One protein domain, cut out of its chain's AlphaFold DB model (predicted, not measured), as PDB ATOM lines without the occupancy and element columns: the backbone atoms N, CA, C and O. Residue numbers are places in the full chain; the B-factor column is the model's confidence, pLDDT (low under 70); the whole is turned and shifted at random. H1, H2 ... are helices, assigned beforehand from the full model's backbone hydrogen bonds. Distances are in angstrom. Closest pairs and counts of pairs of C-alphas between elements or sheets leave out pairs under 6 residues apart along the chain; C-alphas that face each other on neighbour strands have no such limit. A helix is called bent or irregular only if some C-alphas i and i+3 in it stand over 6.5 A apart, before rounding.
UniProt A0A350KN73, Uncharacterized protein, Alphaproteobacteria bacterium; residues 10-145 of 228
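What this domain is: This is residues 10 to 145 of the 228 residues of an uncharacterized protein of Alphaproteobacteria bacterium (UniProt A0A350KN73). Three long helices, H1, H3 and H4, lie side by side in a long, loose up-and-down bundle, each running against the one before it in the chain. At one end H5 turns off from H4 nearly at a right angle, with short H2 near it and residues 133 to 145, which hold no named element, following it. The printed part has 136 residues with five named helices, H1 to H5 in chain order, and no named strand: all helix. It is loose, with a radius of gyration of the C-alphas of 19.5 A, and spans 62 by 31 by 21 A, only just elongated.

Where its parts are: H1, residues 10 to 38, begins at C-alpha 10 (93.047, 116.119, 180.611) and is 41.4 A long. H2 is residues 43 to 49. H3, residues 59 to 89, measures 42.1 A, and H4, residues 94 to 117, 36.5 A. H4 is irregular, but only just: C-alphas 98 and 101 are 6.6 A apart. H5, residues 119 to 132, ends at C-alpha 132 (118.391, 128.803, 139.187).

How they stand to each other: H1 touches H3 with residues 18 to 29 alone, opposite ways at a shallow tilt of 11 degrees; the closest C-alphas, of Phe 18 and Ile 89, are 5.9 A apart. H1 touches H4 the same way at 13 degrees, closest at Leu 17 and Gly 97, C-alphas 5.7 A apart. H3 and H4 form a helical hairpin at 2 degrees, the closest C-alphas, of Leu 88 and Arg 96, 5.0 A apart. H4 and H5 only just touch, and only at the corner, with 3 pairs of C-alphas within 8 A, the closest those of Asn 115 and Thr 121, 6.7 A. H2 is close to H5 but not clearly touching: C-alphas of Val 46 and Ala 124, 7.2 A. In H1, H2, H3 and H5 every O i to N i+4 pair is within hydrogen-bond range; in H4, 14 of 20.

The domain as a whole: The C-alphas farthest apart, of Val 10 and Thr 52, are 62.5 A apart. The printed part has no cut and no long link. Residues 137 to 138 pair antiparallel with 143 to 144. Mean pLDDT of the printed part is 71.2; residues 35 to 63, 111 to 134, 137 and 139 to 145 are under 70.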
ATOM      1  N   VAL A  10      92.240 114.893 180.476       81.81
ATOM      2  CA  VAL A  10      93.047 116.119 180.611       81.81
ATOM      3  C   VAL A  10      94.528 115.785 180.772       81.81
ATOM      4  O   VAL A  10      95.352 116.352 180.061       81.81
ATOM      5  N   SER A  11      94.865 114.814 181.624       80.25
ATOM      6  CA  SER A  11      96.257 114.405 181.815       80.25
ATOM      7  C   SER A  11      96.862 113.820 180.534       80.25
ATOM      8  O   SER A  11      97.977 114.177 180.162       80.25
ATOM      9  N   ALA A  12      96.117 112.991 179.794       84.62
ATOM     10  CA  ALA A  12      96.566 112.464 178.505       84.62
ATOM     11  C   ALA A  12      96.853 113.582 177.486       84.62
ATOM     12  O   ALA A  12      97.868 113.539 176.791       84.62
ATOM     13  N   ILE A  13      96.003 114.613 177.432       84.38
ATOM     14  CA  ILE A  13      96.203 115.787 176.570       84.38
ATOM     15  C   ILE A  13      97.447 116.578 176.992       84.38
ATOM     16  O   ILE A  13      98.227 116.983 176.132       84.38
ATOM     17  N   GLU A  14      97.678 116.769 178.291       82.81
ATOM     18  CA  GLU A  14      98.879 117.444 178.803       82.81
ATOM     19  C   GLU A  14     100.164 116.691 178.434       82.81
ATOM     20  O   GLU A  14     101.148 117.316 178.037       82.81
ATOM     21  N   TYR A  15     100.151 115.356 178.488       83.25
ATOM     22  CA  TYR A  15     101.280 114.530 178.055       83.25
ATOM     23  C   TYR A  15     101.508 114.574 176.541       83.25
ATOM     24  O   TYR A  15     102.658 114.652 176.104       83.25
ATOM     25  N   LEU A  16     100.441 114.576 175.738       85.12
ATOM     26  CA  LEU A  16     100.544 114.735 174.286       85.12
ATOM     27  C   LEU A  16     101.085 116.119 173.907       85.12
ATOM     28  O   LEU A  16     101.973 116.215 173.064       85.12
ATOM     29  N   LEU A  17     100.608 117.180 174.566       84.56
ATOM     30  CA  LEU A  17     101.121 118.543 174.396       84.56
ATOM     31  C   LEU A  17     102.592 118.640 174.805       84.56
ATOM     32  O   LEU A  17     103.387 119.250 174.097       84.56
ATOM     33  N   PHE A  18     102.971 118.019 175.921       83.56
ATOM     34  CA  PHE A  18     104.360 117.958 176.364       83.56
ATOM     35  C   PHE A  18     105.255 117.290 175.312       83.56
ATOM     36  O   PHE A  18     106.252 117.879 174.899       83.56
ATOM     37  N   ALA A  19     104.879 116.100 174.837       85.50
ATOM     38  CA  ALA A  19     105.645 115.365 173.835       85.50
ATOM     39  C   ALA A  19     105.718 116.115 172.496       85.50
ATOM     40  O   ALA A  19     106.791 116.204 171.901       85.50
ATOM     41  N   GLY A  20     104.606 116.705 172.045       85.00
ATOM     42  CA  GLY A  20     104.553 117.498 170.816       85.00
ATOM     43  C   GLY A  20     105.437 118.742 170.877       85.00
ATOM     44  O   GLY A  20     106.213 118.992 169.958       85.00
ATOM     45  N   ASN A  21     105.392 119.487 171.983       86.00
ATOM     46  CA  ASN A  21     106.235 120.671 172.164       86.00
ATOM     47  C   ASN A  21     107.719 120.317 172.300       86.00
ATOM     48  O   ASN A  21     108.566 121.029 171.764       86.00
ATOM     49  N   LEU A  22     108.041 119.202 172.960       84.88
ATOM     50  CA  LEU A  22     109.409 118.692 173.029       84.88
ATOM     51  C   LEU A  22     109.928 118.314 171.634       84.88
ATOM     52  O   LEU A  22     111.050 118.666 171.279       84.88
ATOM     53  N   ALA A  23     109.100 117.645 170.827       86.19
ATOM     54  CA  ALA A  23     109.438 117.285 169.454       86.19
ATOM     55  C   ALA A  23     109.635 118.521 168.564       86.19
ATOM     56  O   ALA A  23     110.565 118.542 167.762       86.19
ATOM     57  N   LEU A  24     108.817 119.567 168.730       84.31
ATOM     58  CA  LEU A  24     108.995 120.842 168.029       84.31
ATOM     59  C   LEU A  24     110.327 121.508 168.390       84.31
ATOM     60  O   LEU A  24     111.055 121.937 167.497       84.31
ATOM     61  N   LEU A  25     110.670 121.551 169.680       83.75
ATOM     62  CA  LEU A  25     111.931 122.128 170.151       83.75
ATOM     63  C   LEU A  25     113.144 121.339 169.623       83.75
ATOM     64  O   LEU A  25     114.123 121.926 169.165       83.75
ATOM     65  N   ALA A  26     113.057 120.007 169.635       83.38
ATOM     66  CA  ALA A  26     114.089 119.129 169.093       83.38
ATOM     67  C   ALA A  26     114.223 119.271 167.568       83.38
ATOM     68  O   ALA A  26     115.336 119.365 167.057       83.38
ATOM     69  N   GLY A  27     113.105 119.336 166.838       82.06
ATOM     70  CA  GLY A  27     113.092 119.540 165.389       82.06
ATOM     71  C   GLY A  27     113.713 120.875 164.986       82.06
ATOM     72  O   GLY A  27     114.489 120.934 164.032       82.06
ATOM     73  N   LEU A  28     113.440 121.926 165.760       79.00
ATOM     74  CA  LEU A  28     114.114 123.210 165.627       79.00
ATOM     75  C   LEU A  28     115.626 123.077 165.837       79.00
ATOM     76  O   LEU A  28     116.382 123.515 164.978       79.00
ATOM     77  N   GLY A  29     116.068 122.390 166.894       78.81
ATOM     78  CA  GLY A  29     117.496 122.183 167.154       78.81
ATOM     79  C   GLY A  29     118.203 121.414 166.040       78.81
ATOM     80  O   GLY A  29     119.281 121.809 165.606       78.81
ATOM     81  N   VAL A  30     117.571 120.364 165.507       80.94
ATOM     82  CA  VAL A  30     118.102 119.604 164.364       80.94
ATOM     83  C   VAL A  30     118.200 120.479 163.114       80.94
ATOM     84  O   VAL A  30     119.198 120.392 162.403       80.94
ATOM     85  N   LYS A  31     117.203 121.334 162.837       76.06
ATOM     86  CA  LYS A  31     117.266 122.285 161.715       76.06
ATOM     87  C   LYS A  31     118.441 123.249 161.884       76.06
ATOM     88  O   LYS A  31     119.198 123.417 160.933       76.06
ATOM     89  N   THR A  32     118.613 123.832 163.066       71.38
ATOM     90  CA  THR A  32     119.692 124.789 163.352       71.38
ATOM     91  C   THR A  32     121.068 124.140 163.199       71.38
ATOM     92  O   THR A  32     121.917 124.654 162.481       71.38
ATOM     93  N   VAL A  33     121.270 122.945 163.764       70.81
ATOM     94  CA  VAL A  33     122.525 122.187 163.597       70.81
ATOM     95  C   VAL A  33     122.766 121.827 162.130       70.81
ATOM     96  O   VAL A  33     123.893 121.894 161.647       70.81
ATOM     97  N   ARG A  34     121.713 121.467 161.391       70.75
ATOM     98  CA  ARG A  34     121.825 121.157 159.963       70.75
ATOM     99  C   ARG A  34     122.202 122.384 159.137       70.75
ATOM    100  O   ARG A  34     122.974 122.223 158.202       70.75
ATOM    101  N   LEU A  35     121.700 123.569 159.480       65.56
ATOM    102  CA  LEU A  35     122.137 124.830 158.877       65.56
ATOM    103  C   LEU A  35     123.619 125.087 159.176       65.56
ATOM    104  O   LEU A  35     124.363 125.400 158.263       65.56
ATOM    105  N   TRP A  36     124.095 124.840 160.397       65.69
ATOM    106  CA  TRP A  36     125.519 125.014 160.716       65.69
ATOM    107  C   TRP A  36     126.443 124.049 159.965       65.69
ATOM    108  O   TRP A  36     127.552 124.421 159.600       65.69
ATOM    109  N   ILE A  37     126.008 122.802 159.759       65.12
ATOM    110  CA  ILE A  37     126.820 121.770 159.094       65.12
ATOM    111  C   ILE A  37     126.770 121.906 157.569       65.12
ATOM    112  O   ILE A  37     127.779 121.682 156.907       65.12
ATOM    113  N   ASN A  38     125.599 122.218 157.008       58.34
ATOM    114  CA  ASN A  38     125.392 122.264 155.558       58.34
ATOM    115  C   ASN A  38     125.608 123.649 154.955       58.34
ATOM    116  O   ASN A  38     125.745 123.747 153.739       58.34
ATOM    117  N   GLU A  39     125.628 124.689 155.781       55.31
ATOM    118  CA  GLU A  39     125.941 126.055 155.382       55.31
ATOM    119  C   GLU A  39     127.273 126.473 156.033       55.31
ATOM    120  O   GLU A  39     127.319 127.459 156.773       55.31
ATOM    121  N   PRO A  40     128.399 125.762 155.778       51.34
ATOM    122  CA  PRO A  40     129.670 126.452 155.826       51.34
ATOM    123  C   PRO A  40     129.537 127.499 154.728       51.34
ATOM    124  O   PRO A  40     129.533 127.177 153.543       51.34
ATOM    125  N   PHE A  41     129.250 128.734 155.118       53.75
ATOM    126  CA  PHE A  41     129.153 129.827 154.177       53.75
ATOM    127  C   PHE A  41     130.516 129.927 153.500       53.75
ATOM    128  O   PHE A  41     131.490 130.395 154.094       53.75
ATOM    129  N   ASP A  42     130.602 129.380 152.289       53.66
ATOM    130  CA  ASP A  42     131.852 129.239 151.569       53.66
ATOM    131  C   ASP A  42     132.164 130.605 150.950       53.66
ATOM    132  O   ASP A  42     131.927 130.883 149.772       53.66
ATOM    133  N   PHE A  43     132.645 131.520 151.804       53.06
ATOM    134  CA  PHE A  43     133.098 132.857 151.422       53.06
ATOM    135  C   PHE A  43     134.059 132.775 150.228       53.06
ATOM    136  O   PHE A  43     134.087 133.689 149.410       53.06
ATOM    137  N   GLY A  44     134.819 131.681 150.100       52.47
ATOM    138  CA  GLY A  44     135.690 131.407 148.959       52.47
ATOM    139  C   GLY A  44     134.940 131.352 147.628       52.47
ATOM    140  O   GLY A  44     135.299 132.086 146.708       52.47
ATOM    141  N   ASP A  45     133.875 130.555 147.541       55.34
ATOM    142  CA  ASP A  45     133.091 130.376 146.313       55.34
ATOM    143  C   ASP A  45     132.233 131.604 145.984       55.34
ATOM    144  O   ASP A  45     132.123 131.995 144.818       55.34
ATOM    145  N   VAL A  46     131.675 132.273 146.999       52.88
ATOM    146  CA  VAL A  46     130.880 133.498 146.805       52.88
ATOM    147  C   VAL A  46     131.764 134.663 146.346       52.88
ATOM    148  O   VAL A  46     131.398 135.387 145.418       52.88
ATOM    149  N   VAL A  47     132.963 134.818 146.922       52.69
ATOM    150  CA  VAL A  47     133.933 135.840 146.491       52.69
ATOM    151  C   VAL A  47     134.526 135.505 145.119       52.69
ATOM    152  O   VAL A  47     134.728 136.409 144.310       52.69
ATOM    153  N   ALA A  48     134.781 134.225 144.824       54.44
ATOM    154  CA  ALA A  48     135.231 133.796 143.499       54.44
ATOM    155  C   ALA A  48     134.168 134.058 142.421       54.44
ATOM    156  O   ALA A  48     134.507 134.400 141.286       54.44
ATOM    157  N   ALA A  49     132.885 133.944 142.773       56.25
ATOM    158  CA  ALA A  49     131.783 134.241 141.871       56.25
ATOM    159  C   ALA A  49     131.580 135.752 141.637       56.25
ATOM    160  O   ALA A  49     131.156 136.125 140.540       56.25
ATOM    161  N   PHE A  50     131.903 136.618 142.612       55.75
ATOM    162  CA  PHE A  50     131.654 138.071 142.536       55.75
ATOM    163  C   PHE A  50     132.816 138.932 143.077       55.75
ATOM    164  O   PHE A  50     132.649 139.674 144.047       55.75
ATOM    165  N   PRO A  51     133.993 138.918 142.424       55.19
ATOM    166  CA  PRO A  51     135.192 139.619 142.903       55.19
ATOM    167  C   PRO A  51     135.110 141.155 142.828       55.19
ATOM    168  O   PRO A  51     135.963 141.845 143.377       55.19
ATOM    169  N   THR A  52     134.123 141.706 142.119       56.38
ATOM    170  CA  THR A  52     133.982 143.150 141.857       56.38
ATOM    171  C   THR A  52     132.982 143.857 142.771       56.38
ATOM    172  O   THR A  52     132.802 145.067 142.653       56.38
ATOM    173  N   GLU A  53     132.287 143.123 143.634       57.12
ATOM    174  CA  GLU A  53     131.265 143.682 144.515       57.12
ATOM    175  C   GLU A  53     131.928 144.274 145.781       57.12
ATOM    176  O   GLU A  53     132.628 143.554 146.497       57.12
ATOM    177  N   PRO A  54     131.728 145.573 146.089       58.50
ATOM    178  CA  PRO A  54     132.450 146.284 147.154       58.50
ATOM    179  C   PRO A  54     132.190 145.715 148.556       58.50
ATOM    180  O   PRO A  54     133.035 145.833 149.437       58.50
ATOM    181  N   GLU A  55     131.051 145.048 148.752       54.84
ATOM    182  CA  GLU A  55     130.670 144.390 150.009       54.84
ATOM    183  C   GLU A  55     131.487 143.119 150.306       54.84
ATOM    184  O   GLU A  55     131.522 142.671 151.448       54.84
ATOM    185  N   PHE A  56     132.187 142.568 149.310       55.66
ATOM    186  CA  PHE A  56     133.028 141.370 149.443       55.66
ATOM    187  C   PHE A  56     134.533 141.678 149.362       55.66
ATOM    188  O   PHE A  56     135.361 140.767 149.432       55.66
ATOM    189  N   VAL A  57     134.900 142.957 149.220       55.56
ATOM    190  CA  VAL A  57     136.302 143.405 149.166       55.56
ATOM    191  C   VAL A  57     136.962 143.289 150.545       55.56
ATOM    192  O   VAL A  57     138.137 142.935 150.628       55.56
ATOM    193  N   ASP A  58     136.205 143.499 151.628       61.47
ATOM    194  CA  ASP A  58     136.698 143.380 153.004       61.47
ATOM    195  C   ASP A  58     136.289 142.040 153.643       61.47
ATOM    196  O   ASP A  58     135.385 141.945 154.480       61.47
ATOM    197  N   LYS A  59     136.971 140.975 153.206       62.91
ATOM    198  CA  LYS A  59     136.732 139.582 153.629       62.91
ATOM    199  C   LYS A  59     136.713 139.411 155.148       62.91
ATOM    200  O   LYS A  59     135.883 138.678 155.670       62.91
ATOM    201  N   VAL A  60     137.601 140.111 155.853       67.06
ATOM    202  CA  VAL A  60     137.757 139.996 157.310       67.06
ATOM    203  C   VAL A  60     136.554 140.590 158.039       67.06
ATOM    204  O   VAL A  60     136.129 140.071 159.072       67.06
ATOM    205  N   SER A  61     135.992 141.680 157.516       66.25
ATOM    206  CA  SER A  61     134.799 142.311 158.081       66.25
ATOM    207  C   SER A  61     133.551 141.461 157.837       66.25
ATOM    208  O   SER A  61     132.781 141.213 158.767       66.25
ATOM    209  N   ALA A  62     133.394 140.933 156.620       63.81
ATOM    210  CA  ALA A  62     132.266 140.078 156.265       63.81
ATOM    211  C   ALA A  62     132.282 138.741 157.030       63.81
ATOM    212  O   ALA A  62     131.249 138.309 157.539       63.81
ATOM    213  N   GLU A  63     133.458 138.132 157.207       68.44
ATOM    214  CA  GLU A  63     133.630 136.931 158.029       68.44
ATOM    215  C   GLU A  63     133.278 137.201 159.501       68.44
ATOM    216  O   GLU A  63     132.532 136.439 160.114       68.44
ATOM    217  N   LYS A  64     133.733 138.327 160.070       71.69
ATOM    218  CA  LYS A  64     133.367 138.720 161.442       71.69
ATOM    219  C   LYS A  64     131.865 138.934 161.605       71.69
ATOM    220  O   LYS A  64     131.314 138.519 162.621       71.69
ATOM    221  N   GLN A  65     131.207 139.564 160.634       70.12
ATOM    222  CA  GLN A  65     129.753 139.736 160.647       70.12
ATOM    223  C   GLN A  65     129.037 138.389 160.557       70.12
ATOM    224  O   GLN A  65     128.106 138.166 161.325       70.12
ATOM    225  N   PHE A  66     129.513 137.474 159.705       70.69
ATOM    226  CA  PHE A  66     128.965 136.126 159.584       70.69
ATOM    227  C   PHE A  66     129.036 135.358 160.906       70.69
ATOM    228  O   PHE A  66     128.015 134.902 161.418       70.69
ATOM    229  N   TRP A  67     130.224 135.291 161.512       72.25
ATOM    230  CA  TRP A  67     130.426 134.619 162.795       72.25
ATOM    231  C   TRP A  67     129.660 135.281 163.935       72.25
ATOM    232  O   TRP A  67     129.112 134.582 164.787       72.25
ATOM    233  N   PHE A  68     129.582 136.613 163.953       73.00
ATOM    234  CA  PHE A  68     128.788 137.327 164.946       73.00
ATOM    235  C   PHE A  68     127.310 136.956 164.828       73.00
ATOM    236  O   PHE A  68     126.691 136.584 165.823       73.00
ATOM    237  N   ALA A  69     126.756 136.983 163.619       70.94
ATOM    238  CA  ALA A  69     125.362 136.641 163.404       70.94
ATOM    239  C   ALA A  69     125.087 135.159 163.718       70.94
ATOM    240  O   ALA A  69     124.135 134.868 164.439       70.94
ATOM    241  N   LEU A  70     125.967 134.238 163.308       73.50
ATOM    242  CA  LEU A  70     125.860 132.818 163.653       73.50
ATOM    243  C   LEU A  70     125.923 132.601 165.173       73.50
ATOM    244  O   LEU A  70     125.123 131.850 165.729       73.50
ATOM    245  N   SER A  71     126.809 133.309 165.879       75.25
ATOM    246  CA  SER A  71     126.898 133.251 167.344       75.25
ATOM    247  C   SER A  71     125.650 133.812 168.032       75.25
ATOM    248  O   SER A  71     125.170 133.229 169.004       75.25
ATOM    249  N   PHE A  72     125.077 134.895 167.500       79.00
ATOM    250  CA  PHE A  72     123.843 135.489 168.004       79.00
ATOM    251  C   PHE A  72     122.652 134.550 167.791       79.00
ATOM    252  O   PHE A  72     121.908 134.299 168.737       79.00
ATOM    253  N   GLU A  73     122.513 133.966 166.598       75.88
ATOM    254  CA  GLU A  73     121.490 132.958 166.292       75.88
ATOM    255  C   GLU A  73     121.584 131.776 167.260       75.88
ATOM    256  O   GLU A  73     120.593 131.357 167.860       75.88
ATOM    257  N   THR A  74     122.808 131.293 167.476       75.62
ATOM    258  CA  THR A  74     123.099 130.193 168.395       75.62
ATOM    259  C   THR A  74     122.701 130.540 169.824       75.62
ATOM    260  O   THR A  74     122.072 129.734 170.508       75.62
ATOM    261  N   LEU A  75     123.022 131.747 170.284       81.50
ATOM    262  CA  LEU A  75     122.730 132.200 171.638       81.50
ATOM    263  C   LEU A  75     121.224 132.381 171.859       81.50
ATOM    264  O   LEU A  75     120.696 131.906 172.866       81.50
ATOM    265  N   VAL A  76     120.516 132.984 170.901       82.06
ATOM    266  CA  VAL A  76     119.049 133.096 170.923       82.06
ATOM    267  C   VAL A  76     118.410 131.710 170.930       82.06
ATOM    268  O   VAL A  76     117.473 131.476 171.692       82.06
ATOM    269  N   PHE A  77     118.936 130.768 170.149       80.62
ATOM    270  CA  PHE A  77     118.388 129.423 170.075       80.62
ATOM    271  C   PHE A  77     118.635 128.599 171.345       80.62
ATOM    272  O   PHE A  77     117.711 127.978 171.867       80.62
ATOM    273  N   VAL A  78     119.858 128.608 171.881       83.38
ATOM    274  CA  VAL A  78     120.220 127.846 173.086       83.38
ATOM    275  C   VAL A  78     119.529 128.428 174.318       83.38
ATOM    276  O   VAL A  78     118.867 127.694 175.052       83.38
ATOM    277  N   ILE A  79     119.624 129.744 174.532       85.06
ATOM    278  CA  ILE A  79     119.016 130.400 175.697       85.06
ATOM    279  C   ILE A  79     117.494 130.432 175.553       85.06
ATOM    280  O   ILE A  79     116.775 130.094 176.494       85.06
ATOM    281  N   GLY A  80     116.982 130.787 174.376       84.00
ATOM    282  CA  GLY A  80     115.549 130.821 174.101       84.00
ATOM    283  C   GLY A  80     114.911 129.435 174.146       84.00
ATOM    284  O   GLY A  80     113.844 129.271 174.736       84.00
ATOM    285  N   GLY A  81     115.581 128.417 173.605       84.56
ATOM    286  CA  GLY A  81     115.160 127.021 173.688       84.56
ATOM    287  C   GLY A  81     115.146 126.506 175.127       84.56
ATOM    288  O   GLY A  81     114.159 125.898 175.544       84.56
ATOM    289  N   PHE A  82     116.181 126.817 175.914       85.62
ATOM    290  CA  PHE A  82     116.232 126.489 177.341       85.62
ATOM    291  C   PHE A  82     115.098 127.160 178.126       85.62
ATOM    292  O   PHE A  82     114.381 126.490 178.868       85.62
ATOM    293  N   LEU A  83     114.871 128.461 177.918       85.75
ATOM    294  CA  LEU A  83     113.771 129.195 178.548       85.75
ATOM    295  C   LEU A  83     112.404 128.646 178.123       85.75
ATOM    296  O   LEU A  83     111.515 128.508 178.960       85.75
ATOM    297  N   CYS A  84     112.228 128.291 176.849       85.50
ATOM    298  CA  CYS A  84     111.001 127.678 176.345       85.50
ATOM    299  C   CYS A  84     110.757 126.311 177.005       85.50
ATOM    300  O   CYS A  84     109.643 126.017 177.449       85.50
ATOM    301  N   TYR A  85     111.810 125.504 177.159       84.31
ATOM    302  CA  TYR A  85     111.732 124.228 177.857       84.31
ATOM    303  C   TYR A  85     111.369 124.402 179.340       84.31
ATOM    304  O   TYR A  85     110.380 123.823 179.788       84.31
ATOM    305  N   GLU A  86     112.108 125.224 180.090       85.75
ATOM    306  CA  GLU A  86     111.902 125.418 181.532       85.75
ATOM    307  C   GLU A  86     110.569 126.098 181.858       85.75
ATOM    308  O   GLU A  86     109.818 125.648 182.728       85.75
ATOM    309  N   LEU A  87     110.238 127.179 181.150       82.62
ATOM    310  CA  LEU A  87     109.075 127.993 181.483       82.62
ATOM    311  C   LEU A  87     107.785 127.418 180.904       82.62
ATOM    312  O   LEU A  87     106.753 127.493 181.572       82.62
ATOM    313  N   LEU A  88     107.804 126.859 179.690       80.06
ATOM    314  CA  LEU A  88     106.573 126.476 178.990       80.06
ATOM    315  C   LEU A  88     106.331 124.966 178.980       80.06
ATOM    316  O   LEU A  88     105.208 124.536 179.246       80.06
ATOM    317  N   ILE A  89     107.363 124.161 178.718       77.94
ATOM    318  CA  ILE A  89     107.210 122.715 178.498       77.94
ATOM    319  C   ILE A  89     107.277 121.939 179.823       77.94
ATOM    320  O   ILE A  89     106.401 121.120 180.107       77.94
ATOM    321  N   ARG A  90     108.261 122.221 180.685       82.19
ATOM    322  CA  ARG A  90     108.541 121.457 181.916       82.19
ATOM    323  C   ARG A  90     107.384 121.464 182.918       82.19
ATOM    324  O   ARG A  90     107.169 120.469 183.604       82.19
ATOM    325  N   GLN A  91     106.613 122.549 182.980       78.56
ATOM    326  CA  GLN A  91     105.524 122.697 183.951       78.56
ATOM    327  C   GLN A  91     104.263 121.871 183.633       78.56
ATOM    328  O   GLN A  91     103.365 121.830 184.470       78.56
ATOM    329  N   LYS A  92     104.173 121.224 182.456       75.12
ATOM    330  CA  LYS A  92     103.045 120.359 182.038       75.12
ATOM    331  C   LYS A  92     101.653 120.978 182.249       75.12
ATOM    332  O   LYS A  92     100.696 120.281 182.556       75.12
ATOM    333  N   THR A  93     101.529 122.295 182.082       80.12
ATOM    334  CA  THR A  93     100.237 122.983 182.204       80.12
ATOM    335  C   THR A  93      99.601 123.189 180.836       80.12
ATOM    336  O   THR A  93     100.267 123.587 179.880       80.12
ATOM    337  N   LEU A  94      98.286 122.992 180.750       76.31
ATOM    338  CA  LEU A  94      97.528 123.086 179.498       76.31
ATOM    339  C   LEU A  94      97.659 124.460 178.811       76.31
ATOM    340  O   LEU A  94      97.888 124.538 177.607       76.31
ATOM    341  N   ARG A  95      97.601 125.560 179.581       81.38
ATOM    342  CA  ARG A  95      97.774 126.926 179.046       81.38
ATOM    343  C   ARG A  95      99.164 127.151 178.454       81.38
ATOM    344  O   ARG A  95      99.272 127.699 177.364       81.38
ATOM    345  N   ARG A  96     100.225 126.738 179.154       80.19
ATOM    346  CA  ARG A  96     101.600 126.945 178.675       80.19
ATOM    347  C   ARG A  96     101.947 126.008 177.526       80.19
ATOM    348  O   ARG A  96     102.616 126.441 176.597       80.19
ATOM    349  N   GLY A  97     101.408 124.789 177.531       76.69
ATOM    350  CA  GLY A  97     101.518 123.854 176.414       76.69
ATOM    351  C   GLY A  97     100.900 124.385 175.116       76.69
ATOM    352  O   GLY A  97     101.421 124.098 174.046       76.69
ATOM    353  N   LEU A  98      99.845 125.204 175.199       82.25
ATOM    354  CA  LEU A  98      99.255 125.878 174.035       82.25
ATOM    355  C   LEU A  98     100.052 127.108 173.571       82.25
ATOM    356  O   LEU A  98      99.997 127.453 172.397       82.25
ATOM    357  N   ILE A  99     100.797 127.763 174.468       84.56
ATOM    358  CA  ILE A  99     101.620 128.947 174.153       84.56
ATOM    359  C   ILE A  99     103.005 128.548 173.613       84.56
ATOM    360  O   ILE A  99     103.549 129.227 172.745       84.56
ATOM    361  N   ALA A 100     103.556 127.426 174.081       81.31
ATOM    362  CA  ALA A 100     104.835 126.863 173.648       81.31
ATOM    363  C   ALA A 100     105.053 126.821 172.120       81.31
ATOM    364  O   ALA A 100     106.126 127.247 171.690       81.31
ATOM    365  N   PRO A 101     104.092 126.397 171.271       81.06
ATOM    366  CA  PRO A 101     104.294 126.412 169.824       81.06
ATOM    367  C   PRO A 101     104.451 127.831 169.261       81.06
ATOM    368  O   PRO A 101     105.245 128.027 168.349       81.06
ATOM    369  N   PHE A 102     103.777 128.840 169.819       84.75
ATOM    370  CA  PHE A 102     103.959 130.231 169.388       84.75
ATOM    371  C   PHE A 102     105.343 130.759 169.763       84.75
ATOM    372  O   PHE A 102     105.984 131.427 168.956       84.75
ATOM    373  N   ALA A 103     105.836 130.415 170.956       83.44
ATOM    374  CA  ALA A 103     107.199 130.742 171.362       83.44
ATOM    375  C   ALA A 103     108.239 130.030 170.479       83.44
ATOM    376  O   ALA A 103     109.225 130.639 170.078       83.44
ATOM    377  N   ALA A 104     107.994 128.769 170.111       80.06
ATOM    378  CA  ALA A 104     108.840 128.022 169.186       80.06
ATOM    379  C   ALA A 104     108.857 128.650 167.781       80.06
ATOM    380  O   ALA A 104     109.923 128.794 167.191       80.06
ATOM    381  N   VAL A 105     107.703 129.091 167.265       82.06
ATOM    382  CA  VAL A 105     107.609 129.822 165.988       82.06
ATOM    383  C   VAL A 105     108.304 131.183 166.070       82.06
ATOM    384  O   VAL A 105     108.962 131.589 165.118       82.06
ATOM    385  N   PHE A 106     108.218 131.879 167.204       82.94
ATOM    386  CA  PHE A 106     108.941 133.133 167.412       82.94
ATOM    387  C   PHE A 106     110.461 132.924 167.420       82.94
ATOM    388  O   PHE A 106     111.180 133.662 166.748       82.94
ATOM    389  N   LEU A 107     110.953 131.899 168.123       80.31
ATOM    390  CA  LEU A 107     112.369 131.507 168.100       80.31
ATOM    391  C   LEU A 107     112.818 131.110 166.695       80.31
ATOM    392  O   LEU A 107     113.916 131.448 166.270       80.31
ATOM    393  N   TRP A 108     111.940 130.448 165.947       77.88
ATOM    394  CA  TRP A 108     112.202 130.107 164.559       77.88
ATOM    395  C   TRP A 108     112.341 131.351 163.666       77.88
ATOM    396  O   TRP A 108     113.318 131.476 162.933       77.88
ATOM    397  N   ALA A 109     111.408 132.300 163.769       75.50
ATOM    398  CA  ALA A 109     111.427 133.534 162.984       75.50
ATOM    399  C   ALA A 109     112.594 134.464 163.361       75.50
ATOM    400  O   ALA A 109     113.157 135.141 162.503       75.50
ATOM    401  N   SER A 110     112.978 134.489 164.639       72.31
ATOM    402  CA  SER A 110     114.145 135.245 165.113       72.31
ATOM    403  C   SER A 110     115.478 134.584 164.758       72.31
ATOM    404  O   SER A 110     116.477 135.288 164.677       72.31
ATOM    405  N   GLY A 111     115.502 133.281 164.467       65.75
ATOM    406  CA  GLY A 111     116.652 132.650 163.817       65.75
ATOM    407  C   GLY A 111     116.820 133.124 162.371       65.75
ATOM    408  O   GLY A 111     117.909 133.496 161.945       65.75
ATOM    409  N   GLU A 112     115.720 133.237 161.620       64.38
ATOM    410  CA  GLU A 112     115.772 133.697 160.225       64.38
ATOM    411  C   GLU A 112     116.068 135.197 160.077       64.38
ATOM    412  O   GLU A 112     116.578 135.609 159.033       64.38
ATOM    413  N   SER A 113     115.828 136.012 161.111       58.88
ATOM    414  CA  SER A 113     116.151 137.446 161.084       58.88
ATOM    415  C   SER A 113     117.654 137.724 161.042       58.88
ATOM    416  O   SER A 113     118.059 138.801 160.622       58.88
ATOM    417  N   VAL A 114     118.493 136.749 161.392       56.19
ATOM    418  CA  VAL A 114     119.952 136.848 161.287       56.19
ATOM    419  C   VAL A 114     120.405 136.969 159.825       56.19
ATOM    420  O   VAL A 114     121.310 137.747 159.525       56.19
ATOM    421  N   ASN A 115     119.681 136.338 158.891       56.16
ATOM    422  CA  ASN A 115     119.886 136.532 157.448       56.16
ATOM    423  C   ASN A 115     119.557 137.962 156.983       56.16
ATOM    424  O   ASN A 115     120.053 138.390 155.946       56.16
ATOM    425  N   LEU A 116     118.751 138.714 157.744       50.88
ATOM    426  CA  LEU A 116     118.445 140.122 157.469       50.88
ATOM    427  C   LEU A 116     119.630 141.047 157.809       50.88
ATOM    428  O   LEU A 116     119.735 142.141 157.261       50.88
ATOM    429  N   PHE A 117     120.522 140.617 158.710       50.34
ATOM    430  CA  PHE A 117     121.702 141.382 159.133       50.34
ATOM    431  C   PHE A 117     122.938 141.120 158.265       50.34
ATOM    432  O   PHE A 117     123.975 141.750 158.469       50.34
ATOM    433  N   MET A 118     122.827 140.231 157.277       57.16
ATOM    434  CA  MET A 118     123.882 139.933 156.318       57.16
ATOM    435  C   MET A 118     123.450 140.359 154.905       57.16
ATOM    436  O   MET A 118     122.943 139.549 154.127       57.16
ATOM    437  N   PRO A 119     123.675 141.627 154.510       57.28
ATOM    438  CA  PRO A 119     123.369 142.086 153.151       57.28
ATOM    439  C   PRO A 119     124.082 141.247 152.071       57.28
ATOM    440  O   PRO A 119     123.546 141.047 150.980       57.28
ATOM    441  N   ALA A 120     125.243 140.674 152.407       57.34
ATOM    442  CA  ALA A 120     126.002 139.770 151.549       57.34
ATOM    443  C   ALA A 120     125.290 138.426 151.281       57.34
ATOM    444  O   ALA A 120     125.273 137.970 150.136       57.34
ATOM    445  N   THR A 121     124.664 137.800 152.288       57.72
ATOM    446  CA  THR A 121     123.920 136.536 152.105       57.72
ATOM    447  C   THR A 121     122.626 136.752 151.333       57.72
ATOM    448  O   THR A 121     122.242 135.909 150.525       57.72
ATOM    449  N   ASP A 122     121.956 137.886 151.554       59.28
ATOM    450  CA  ASP A 122     120.691 138.197 150.884       59.28
ATOM    451  C   ASP A 122     120.917 138.458 149.383       59.28
ATOM    452  O   ASP A 122     120.215 137.921 148.522       59.28
ATOM    453  N   LYS A 123     122.005 139.164 149.039       61.38
ATOM    454  CA  LYS A 123     122.447 139.303 147.645       61.38
ATOM    455  C   LYS A 123     122.905 137.979 147.039       61.38
ATOM    456  O   LYS A 123     122.534 137.698 145.903       61.38
ATOM    457  N   ALA A 124     123.641 137.143 147.771       62.53
ATOM    458  CA  ALA A 124     124.036 135.820 147.286       62.53
ATOM    459  C   ALA A 124     122.809 134.946 146.957       62.53
ATOM    460  O   ALA A 124     122.727 134.403 145.855       62.53
ATOM    461  N   ARG A 125     121.793 134.909 147.832       62.62
ATOM    462  CA  ARG A 125     120.517 134.212 147.575       62.62
ATOM    463  C   ARG A 125     119.736 134.812 146.408       62.62
ATOM    464  O   ARG A 125     119.162 134.074 145.601       62.62
ATOM    465  N   ALA A 126     119.714 136.136 146.271       64.69
ATOM    466  CA  ALA A 126     119.096 136.791 145.122       64.69
ATOM    467  C   ALA A 126     119.788 136.386 143.809       64.69
ATOM    468  O   ALA A 126     119.125 136.105 142.810       64.69
ATOM    469  N   ILE A 127     121.113 136.270 143.809       63.50
ATOM    470  CA  ILE A 127     121.864 135.854 142.627       63.50
ATOM    471  C   ILE A 127     121.663 134.364 142.332       63.50
ATOM    472  O   ILE A 127     121.420 134.004 141.179       63.50
ATOM    473  N   GLU A 128     121.699 133.495 143.343       63.66
ATOM    474  CA  GLU A 128     121.437 132.061 143.185       63.66
ATOM    475  C   GLU A 128     120.028 131.784 142.676       63.66
ATOM    476  O   GLU A 128     119.859 131.003 141.740       63.66
ATOM    477  N   SER A 129     119.016 132.459 143.222       65.94
ATOM    478  CA  SER A 129     117.636 132.326 142.744       65.94
ATOM    479  C   SER A 129     117.499 132.762 141.283       65.94
ATOM    480  O   SER A 129     116.805 132.114 140.494       65.94
ATOM    481  N   CYS A 130     118.238 133.789 140.870       67.69
ATOM    482  CA  CYS A 130     118.277 134.211 139.477       67.69
ATOM    483  C   CYS A 130     119.071 133.259 138.584       67.69
ATOM    484  O   CYS A 130     118.644 132.999 137.461       67.69
ATOM    485  N   ARG A 131     120.145 132.644 139.087       69.00
ATOM    486  CA  ARG A 131     120.903 131.603 138.383       69.00
ATOM    487  C   ARG A 131     120.084 130.324 138.210       69.00
ATOM    488  O   ARG A 131     120.069 129.766 137.116       69.00
ATOM    489  N   ALA A 132     119.336 129.917 139.234       68.75
ATOM    490  CA  ALA A 132     118.391 128.803 139.187       68.75
ATOM    491  C   ALA A 132     117.249 129.071 138.192       68.75
ATOM    492  O   ALA A 132     116.821 128.173 137.469       68.75
ATOM    493  N   ALA A 133     116.810 130.328 138.076       65.00
ATOM    494  CA  ALA A 133     115.879 130.770 137.038       65.00
ATOM    495  C   ALA A 133     116.544 130.966 135.652       65.00
ATOM    496  O   ALA A 133     115.862 131.253 134.661       65.00
ATOM    497  N   GLY A 134     117.868 130.799 135.556       64.38
ATOM    498  CA  GLY A 134     118.669 130.961 134.344       64.38
ATOM    499  C   GLY A 134     118.754 132.403 133.831       64.38
ATOM    500  O   GLY A 134     118.919 132.588 132.625       64.38
ATOM    501  N   ILE A 135     118.576 133.395 134.698       72.56
ATOM    502  CA  ILE A 135     118.558 134.834 134.405       72.56
ATOM    503  C   ILE A 135     119.957 135.414 134.631       72.56
ATOM    504  O   ILE A 135     120.628 135.054 135.596       72.56
ATOM    505  N   SER A 136     120.392 136.330 133.762       71.94
ATOM    506  CA  SER A 136     121.653 137.047 133.966       71.94
ATOM    507  C   SER A 136     121.534 138.072 135.106       71.94
ATOM    508  O   SER A 136     120.544 138.805 135.212       71.94
ATOM    509  N   TRP A 137     122.534 138.105 135.989       69.88
ATOM    510  CA  TRP A 137     122.655 139.121 137.038       69.88
ATOM    511  C   TRP A 137     123.339 140.370 136.478       69.88
ATOM    512  O   TRP A 137     124.418 140.271 135.893       69.88
ATOM    513  N   ASP A 138     122.727 141.541 136.653       72.19
ATOM    514  CA  ASP A 138     123.341 142.819 136.291       72.19
ATOM    515  C   ASP A 138     124.107 143.390 137.492       72.19
ATOM    516  O   ASP A 138     123.514 143.996 138.388       72.19
ATOM    517  N   ALA A 139     125.434 143.222 137.488       66.69
ATOM    518  CA  ALA A 139     126.325 143.709 138.545       66.69
ATOM    519  C   ALA A 139     126.313 145.243 138.707       66.69
ATOM    520  O   ALA A 139     126.657 145.745 139.769       66.69
ATOM    521  N   LYS A 140     125.893 146.014 137.689       66.12
ATOM    522  CA  LYS A 140     125.810 147.485 137.790       66.12
ATOM    523  C   LYS A 140     124.521 147.970 138.446       66.12
ATOM    524  O   LYS A 140     124.473 149.092 138.938       66.12
ATOM    525  N   ARG A 141     123.452 147.169 138.387       66.12
ATOM    526  CA  ARG A 141     122.126 147.519 138.926       66.12
ATOM    527  C   ARG A 141     121.722 146.668 140.131       66.12
ATOM    528  O   ARG A 141     120.641 146.904 140.667       66.12
ATOM    529  N   HIS A 142     122.552 145.694 140.519       66.50
ATOM    530  CA  HIS A 142     122.290 144.663 141.532       66.50
ATOM    531  C   HIS A 142     120.886 144.056 141.406       66.50
ATOM    532  O   HIS A 142     120.137 143.938 142.378       66.50
ATOM    533  N   ARG A 143     120.474 143.756 140.171       66.69
ATOM    534  CA  ARG A 143     119.149 143.208 139.869       66.69
ATOM    535  C   ARG A 143     119.243 142.141 138.800       66.69
ATOM    536  O   ARG A 143     120.074 142.194 137.895       66.69
ATOM    537  N   CYS A 144     118.308 141.207 138.866       68.75
ATOM    538  CA  CYS A 144     118.156 140.193 137.841       68.75
ATOM    539  C   CYS A 144     117.514 140.791 136.595       68.75
ATOM    540  O   CYS A 144     116.535 141.543 136.669       68.75
ATOM    541  N   ARG A 145     118.050 140.439 135.429       67.25
ATOM    542  CA  ARG A 145     117.573 140.947 134.147       67.25
ATOM    543  C   ARG A 145     116.282 140.244 133.721       67.25
ATOM    544  O   ARG A 145     116.283 139.324 132.912       67.25
TER     545      ARG A 145